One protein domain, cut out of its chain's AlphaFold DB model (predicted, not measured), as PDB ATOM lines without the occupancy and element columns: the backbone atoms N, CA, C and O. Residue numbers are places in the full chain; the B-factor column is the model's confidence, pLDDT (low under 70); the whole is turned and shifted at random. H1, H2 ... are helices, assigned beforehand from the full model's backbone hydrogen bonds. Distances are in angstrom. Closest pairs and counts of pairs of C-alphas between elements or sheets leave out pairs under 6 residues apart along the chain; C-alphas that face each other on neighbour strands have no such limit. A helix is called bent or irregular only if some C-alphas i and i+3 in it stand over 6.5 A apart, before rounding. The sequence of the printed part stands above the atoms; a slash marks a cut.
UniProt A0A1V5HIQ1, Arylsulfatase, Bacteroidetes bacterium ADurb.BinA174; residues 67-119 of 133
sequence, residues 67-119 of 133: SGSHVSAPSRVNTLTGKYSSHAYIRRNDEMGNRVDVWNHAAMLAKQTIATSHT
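What this domain is: This is residues 67 to 119 of the 133 residues of the protein "Arylsulfatase" of Bacteroidetes bacterium ADurb.BinA174 (UniProt A0A1V5HIQ1). Little regular structure: three short helices lie along a looping chain, with the end of H1 against H3, and H2 near the beginning of H1. Between H1 and H2, residues 82 to 93 loop back from the end of H1. The printed part has 53 residues, 20 of them in H1, H2 and H3 in that order, with no named strand; the class is all helix. It is compact, with a radius of gyration of the C-alphas of 10.4 A, and spans 28 by 21 by 18 A.

Where its parts are: H1, residues 72 to 81, begins at C-alpha (-1.373, 27.177, 39.305) and is 14.2 A long. H2, residues 94 to 97, is only just irregular: C-alphas 94 and 97 are 6.8 A apart. H3, residues 105 to 110, is 8.4 A long and ends at C-alpha (3.268, 44.321, 45.960).

How they stand to each other: H1 and H3 touch, the same way at a steep tilt of 50 degrees; their closest C-alphas, of Thr 81 and Leu 109, are 6.7 A apart. H1 and H2 are close but not clearly touching; their closest C-alphas, of Ala 73 and Met 96, are 7.0 A apart. H2 and H3 are apart. Every O i to N i+4 pair in H1 and H3 is within hydrogen-bond range; H2 is too short for such a pair.

The domain as a whole: The C-alphas farthest apart, of Ser 86 and Thr 119, are 29.7 A apart. The printed part has no cut. The link from H1 to H2 is long. Residues 95 to 119 are under pLDDT 70.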
ATOM      1  N   SER A  67      -6.335  23.514  48.138       91.88
ATOM      2  CA  SER A  67      -5.862  24.703  47.435       91.88
ATOM      3  C   SER A  67      -7.011  25.687  47.193       91.88
ATOM      4  O   SER A  67      -8.158  25.306  46.962       91.88
ATOM      5  N   GLY A  68      -6.697  26.985  47.184       90.12
ATOM      6  CA  GLY A  68      -7.687  28.020  46.867       90.12
ATOM      7  C   GLY A  68      -8.191  27.977  45.414       90.12
ATOM      8  O   GLY A  68      -9.182  28.628  45.085       90.12
ATOM      9  N   SER A  69      -7.501  27.241  44.539       91.31
ATOM     10  CA  SER A  69      -7.878  26.982  43.150       91.31
ATOM     11  C   SER A  69      -7.173  25.725  42.632       91.31
ATOM     12  O   SER A  69      -6.087  25.382  43.099       91.31
ATOM     13  N   HIS A  70      -7.759  25.070  41.631       90.31
ATOM     14  CA  HIS A  70      -7.183  23.924  40.916       90.31
ATOM     15  C   HIS A  70      -6.249  24.339  39.757       90.31
ATOM     16  O   HIS A  70      -5.905  23.520  38.912       90.31
ATOM     17  N   VAL A  71      -5.895  25.626  39.657       89.06
ATOM     18  CA  VAL A  71      -5.029  26.185  38.608       89.06
ATOM     19  C   VAL A  71      -3.832  26.885  39.259       89.06
ATOM     20  O   VAL A  71      -3.996  27.564  40.274       89.06
ATOM     21  N   SER A  72      -2.636  26.764  38.674       88.56
ATOM     22  CA  SER A  72      -1.373  27.177  39.305       88.56
ATOM     23  C   SER A  72      -1.320  28.666  39.685       88.56
ATOM     24  O   SER A  72      -1.014  28.997  40.831       88.56
ATOM     25  N   ALA A  73      -1.638  29.596  38.771       85.06
ATOM     26  CA  ALA A  73      -1.545  31.031  39.073       85.06
ATOM     27  C   ALA A  73      -2.568  31.501  40.122       85.06
ATOM     28  O   ALA A  73      -2.156  32.149  41.088       85.06
ATOM     29  N   PRO A  74      -3.864  31.151  40.013       88.12
ATOM     30  CA  PRO A  74      -4.843  31.502  41.042       88.12
ATOM     31  C   PRO A  74      -4.558  30.817  42.387       88.12
ATOM     32  O   PRO A  74      -4.722  31.439  43.432       88.12
ATOM     33  N   SER A  75      -4.059  29.573  42.390       89.94
ATOM     34  CA  SER A  75      -3.668  28.865  43.619       89.94
ATOM     35  C   SER A  75      -2.555  29.601  44.373       89.94
ATOM     36  O   SER A  75      -2.679  29.857  45.575       89.94
ATOM     37  N   ARG A  76      -1.508  30.043  43.657       88.00
ATOM     38  CA  ARG A  76      -0.420  30.849  44.233       88.00
ATOM     39  C   ARG A  76      -0.922  32.182  44.776       88.00
ATOM     40  O   ARG A  76      -0.567  32.546  45.891       88.00
ATOM     41  N   VAL A  77      -1.763  32.897  44.027       87.31
ATOM     42  CA  VAL A  77      -2.280  34.197  44.483       87.31
ATOM     43  C   VAL A  77      -3.154  34.051  45.720       87.31
ATOM     44  O   VAL A  77      -2.966  34.813  46.665       87.31
ATOM     45  N   ASN A  78      -4.056  33.075  45.767       90.19
ATOM     46  CA  ASN A  78      -4.906  32.870  46.939       90.19
ATOM     47  C   ASN A  78      -4.070  32.553  48.182       90.19
ATOM     48  O   ASN A  78      -4.284  33.141  49.238       90.19
ATOM     49  N   THR A  79      -3.071  31.685  48.018       91.00
ATOM     50  CA  THR A  79      -2.132  31.298  49.075       91.00
ATOM     51  C   THR A  79      -1.323  32.489  49.592       91.00
ATOM     52  O   THR A  79      -1.261  32.721  50.793       91.00
ATOM     53  N   LEU A  80      -0.722  33.273  48.692       88.00
ATOM     54  CA  LEU A  80       0.173  34.372  49.064       88.00
ATOM     55  C   LEU A  80      -0.575  35.601  49.592       88.00
ATOM     56  O   LEU A  80      -0.052  36.330  50.427       88.00
ATOM     57  N   THR A  81      -1.789  35.853  49.100       85.44
ATOM     58  CA  THR A  81      -2.566  37.048  49.472       85.44
ATOM     59  C   THR A  81      -3.598  36.794  50.567       85.44
ATOM     60  O   THR A  81      -4.177  37.758  51.071       85.44
ATOM     61  N   GLY A  82      -3.877  35.528  50.894       89.69
ATOM     62  CA  GLY A  82      -4.951  35.122  51.805       89.69
ATOM     63  C   GLY A  82      -6.363  35.398  51.273       89.69
ATOM     64  O   GLY A  82      -7.330  35.341  52.031       89.69
ATOM     65  N   LYS A  83      -6.509  35.741  49.987       87.75
ATOM     66  CA  LYS A  83      -7.799  36.076  49.372       87.75
ATOM     67  C   LYS A  83      -8.422  34.863  48.697       87.75
ATOM     68  O   LYS A  83      -7.740  34.051  48.079       87.75
ATOM     69  N   TYR A  84      -9.749  34.796  48.742       89.69
ATOM     70  CA  TYR A  84     -10.506  33.869  47.905       89.69
ATOM     71  C   TYR A  84     -10.453  34.295  46.429       89.69
ATOM     72  O   TYR A  84     -10.373  35.490  46.136       89.69
ATOM     73  N   SER A  85     -10.584  33.345  45.498       85.31
ATOM     74  CA  SER A  85     -10.479  33.579  44.045       85.31
ATOM     75  C   SER A  85     -11.367  34.720  43.525       85.31
ATOM     76  O   SER A  85     -10.972  35.452  42.620       85.31
ATOM     77  N   SER A  86     -12.560  34.923  44.098       85.69
ATOM     78  CA  SER A  86     -13.454  36.028  43.706       85.69
ATOM     79  C   SER A  86     -12.906  37.414  44.067       85.69
ATOM     80  O   SER A  86     -13.243  38.393  43.409       85.69
ATOM     81  N   HIS A  87     -12.040  37.512  45.072       84.81
ATOM     82  CA  HIS A  87     -11.414  38.758  45.521       84.81
ATOM     83  C   HIS A  87      -9.962  38.893  45.035       84.81
ATOM     84  O   HIS A  87      -9.342  39.945  45.204       84.81
ATOM     85  N   ALA A  88      -9.415  37.839  44.427       82.94
ATOM     86  CA  ALA A  88      -8.097  37.833  43.816       82.94
ATOM     87  C   ALA A  88      -8.115  38.489  42.425       82.94
ATOM     88  O   ALA A  88      -9.074  38.364  41.656       82.94
ATOM     89  N   TYR A  89      -7.021  39.184  42.099       80.69
ATOM     90  CA  TYR A  89      -6.846  39.870  40.812       80.69
ATOM     91  C   TYR A  89      -6.485  38.912  39.662       80.69
ATOM     92  O   TYR A  89      -6.794  39.193  38.503       80.69
ATOM     93  N   ILE A  90      -5.846  37.783  39.991       80.94
ATOM     94  CA  ILE A  90      -5.500  36.702  39.060       80.94
ATOM     95  C   ILE A  90      -6.461  35.544  39.303       80.94
ATOM     96  O   ILE A  90      -6.515  34.998  40.403       80.94
ATOM     97  N   ARG A  91      -7.215  35.171  38.271       83.31
ATOM     98  CA  ARG A  91      -8.243  34.123  38.313       83.31
ATOM     99  C   ARG A  91      -8.007  33.006  37.304       83.31
ATOM    100  O   ARG A  91      -8.660  31.969  37.391       83.31
ATOM    101  N   ARG A  92      -7.064  33.187  36.375       81.50
ATOM    102  CA  ARG A  92      -6.649  32.187  35.381       81.50
ATOM    103  C   ARG A  92      -5.152  32.292  35.067       81.50
ATOM    104  O   ARG A  92      -4.503  33.268  35.434       81.50
ATOM    105  N   ASN A  93      -4.604  31.277  34.393       80.31
ATOM    106  CA  ASN A  93      -3.187  31.235  34.008       80.31
ATOM    107  C   ASN A  93      -2.837  32.179  32.847       80.31
ATOM    108  O   ASN A  93      -1.724  32.676  32.801       80.31
ATOM    109  N   ASP A  94      -3.749  32.455  31.922       76.62
ATOM    110  CA  ASP A  94      -3.545  33.395  30.805       76.62
ATOM    111  C   ASP A  94      -3.380  34.854  31.272       76.62
ATOM    112  O   ASP A  94      -2.723  35.665  30.621       76.62
ATOM    113  N   GLU A  95      -3.898  35.181  32.455       67.00
ATOM    114  CA  GLU A  95      -3.754  36.498  33.077       67.00
ATOM    115  C   GLU A  95      -2.328  36.769  33.601       67.00
ATOM    116  O   GLU A  95      -1.990  37.919  33.893       67.00
ATOM    117  N   MET A  96      -1.476  35.735  33.663       59.47
ATOM    118  CA  MET A  96      -0.094  35.792  34.153       59.47
ATOM    119  C   MET A  96       0.782  36.813  33.420       59.47
ATOM    120  O   MET A  96       1.594  37.469  34.055       59.47
ATOM    121  N   GLY A  97       0.624  36.981  32.106       57.75
ATOM    122  CA  GLY A  97       1.472  37.897  31.328       57.75
ATOM    123  C   GLY A  97       0.978  39.345  31.278       57.75
ATOM    124  O   GLY A  97       1.756  40.249  30.992       57.75
ATOM    125  N   ASN A  98      -0.313  39.578  31.532       61.06
ATOM    126  CA  ASN A  98      -0.955  40.868  31.254       61.06
ATOM    127  C   ASN A  98      -1.302  41.668  32.518       61.06
ATOM    128  O   ASN A  98      -1.596  42.857  32.415       61.06
ATOM    129  N   ARG A  99      -1.322  41.037  33.700       59.56
ATOM    130  CA  ARG A  99      -1.853  41.656  34.925       59.56
ATOM    131  C   ARG A  99      -0.808  41.989  35.990       59.56
ATOM    132  O   ARG A  99      -0.987  42.991  36.681       59.56
ATOM    133  N   VAL A 100       0.239  41.177  36.151       62.47
ATOM    134  CA  VAL A 100       1.324  41.345  37.145       62.47
ATOM    135  C   VAL A 100       2.565  40.591  36.643       62.47
ATOM    136  O   VAL A 100       2.405  39.608  35.929       62.47
ATOM    137  N   ASP A 101       3.784  40.985  37.032       65.88
ATOM    138  CA  ASP A 101       4.958  40.105  36.901       65.88
ATOM    139  C   ASP A 101       4.823  38.911  37.856       65.88
ATOM    140  O   ASP A 101       5.212  38.928  39.019       65.88
ATOM    141  N   VAL A 102       4.193  37.860  37.366       56.34
ATOM    142  CA  VAL A 102       3.870  36.663  38.139       56.34
ATOM    143  C   VAL A 102       5.047  35.726  38.388       56.34
ATOM    144  O   VAL A 102       4.895  34.753  39.120       56.34
ATOM    145  N   TRP A 103       6.209  35.976  37.787       59.88
ATOM    146  CA  TRP A 103       7.437  35.256  38.137       59.88
ATOM    147  C   TRP A 103       8.129  35.898  39.342       59.88
ATOM    148  O   TRP A 103       9.107  35.373  39.873       59.88
ATOM    149  N   ASN A 104       7.588  37.019  39.812       67.50
ATOM    150  CA  ASN A 104       8.045  37.736  40.975       67.50
ATOM    151  C   ASN A 104       6.988  37.649  42.087       67.50
ATOM    152  O   ASN A 104       5.973  38.345  42.081       67.50
ATOM    153  N   HIS A 105       7.237  36.798  43.084       63.72
ATOM    154  CA  HIS A 105       6.370  36.673  44.261       63.72
ATOM    155  C   HIS A 105       6.198  38.004  45.000       63.72
ATOM    156  O   HIS A 105       5.104  38.300  45.477       63.72
ATOM    157  N   ALA A 106       7.235  38.845  45.029       62.91
ATOM    158  CA  ALA A 106       7.116  40.181  45.589       62.91
ATOM    159  C   ALA A 106       6.171  41.053  44.756       62.91
ATOM    160  O   ALA A 106       5.430  41.813  45.348       62.91
ATOM    161  N   ALA A 107       6.106  40.915  43.429       61.19
ATOM    162  CA  ALA A 107       5.132  41.640  42.604       61.19
ATOM    163  C   ALA A 107       3.697  41.110  42.773       61.19
ATOM    164  O   ALA A 107       2.752  41.901  42.774       61.19
ATOM    165  N   MET A 108       3.522  39.798  42.991       63.22
ATOM    166  CA  MET A 108       2.228  39.237  43.411       63.22
ATOM    167  C   MET A 108       1.764  39.832  44.745       63.22
ATOM    168  O   MET A 108       0.577  40.108  44.922       63.22
ATOM    169  N   LEU A 109       2.709  40.045  45.663       62.62
ATOM    170  CA  LEU A 109       2.470  40.650  46.967       62.62
ATOM    171  C   LEU A 109       2.401  42.180  46.916       62.62
ATOM    172  O   LEU A 109       1.699  42.739  47.734       62.62
ATOM    173  N   ALA A 110       3.055  42.865  45.970       52.88
ATOM    174  CA  ALA A 110       3.268  44.321  45.960       52.88
ATOM    175  C   ALA A 110       1.990  45.141  45.752       52.88
ATOM    176  O   ALA A 110       1.961  46.330  46.059       52.88
ATOM    177  N   LYS A 111       0.900  44.519  45.290       50.19
ATOM    178  CA  LYS A 111      -0.444  45.115  45.396       50.19
ATOM    179  C   LYS A 111      -1.048  44.983  46.807       50.19
ATOM    180  O   LYS A 111      -2.240  45.219  46.990       50.19
ATOM    181  N   GLN A 112      -0.246  44.602  47.799       48.06
ATOM    182  CA  GLN A 112      -0.628  44.340  49.178       48.06
ATOM    183  C   GLN A 112       0.525  44.680  50.147       48.06
ATOM    184  O   GLN A 112       1.707  44.545  49.859       48.06
ATOM    185  N   THR A 113       0.162  45.190  51.318       30.61
ATOM    186  CA  THR A 113       0.991  46.026  52.206       30.61
ATOM    187  C   THR A 113       2.104  45.296  52.990       30.61
ATOM    188  O   THR A 113       2.617  45.844  53.959       30.61
ATOM    189  N   ILE A 114       2.501  44.068  52.639       35.72
ATOM    190  CA  ILE A 114       3.392  43.253  53.490       35.72
ATOM    191  C   ILE A 114       4.811  43.196  52.904       35.72
ATOM    192  O   ILE A 114       5.013  42.759  51.774       35.72
ATOM    193  N   ALA A 115       5.796  43.653  53.684       30.58
ATOM    194  CA  ALA A 115       7.213  43.647  53.325       30.58
ATOM    195  C   ALA A 115       7.835  42.249  53.502       30.58
ATOM    196  O   ALA A 115       7.758  41.674  54.587       30.58
ATOM    197  N   THR A 116       8.500  41.732  52.461       38.50
ATOM    198  CA  THR A 116       9.117  40.393  52.473       38.50
ATOM    199  C   THR A 116      10.470  40.399  51.748       38.50
ATOM    200  O   THR A 116      10.536  40.714  50.558       38.50
ATOM    201  N   SER A 117      11.553  39.998  52.423       31.19
ATOM    202  CA  SER A 117      12.868  39.745  51.809       31.19
ATOM    203  C   SER A 117      12.914  38.343  51.185       31.19
ATOM    204  O   SER A 117      12.597  37.368  51.862       31.19
ATOM    205  N   HIS A 118      13.310  38.231  49.913       44.81
ATOM    206  CA  HIS A 118      13.261  36.984  49.139       44.81
ATOM    207  C   HIS A 118      14.639  36.580  48.592       44.81
ATOM    208  O   HIS A 118      15.377  37.408  48.063       44.81
ATOM    209  N   THR A 119      14.955  35.284  48.617       29.53
ATOM    210  CA  THR A 119      15.980  34.666  47.759       29.53
ATOM    211  C   THR A 119      15.371  33.413  47.139       29.53
ATOM    212  O   THR A 119      15.091  32.449  47.843       29.53
TER     213      THR A 119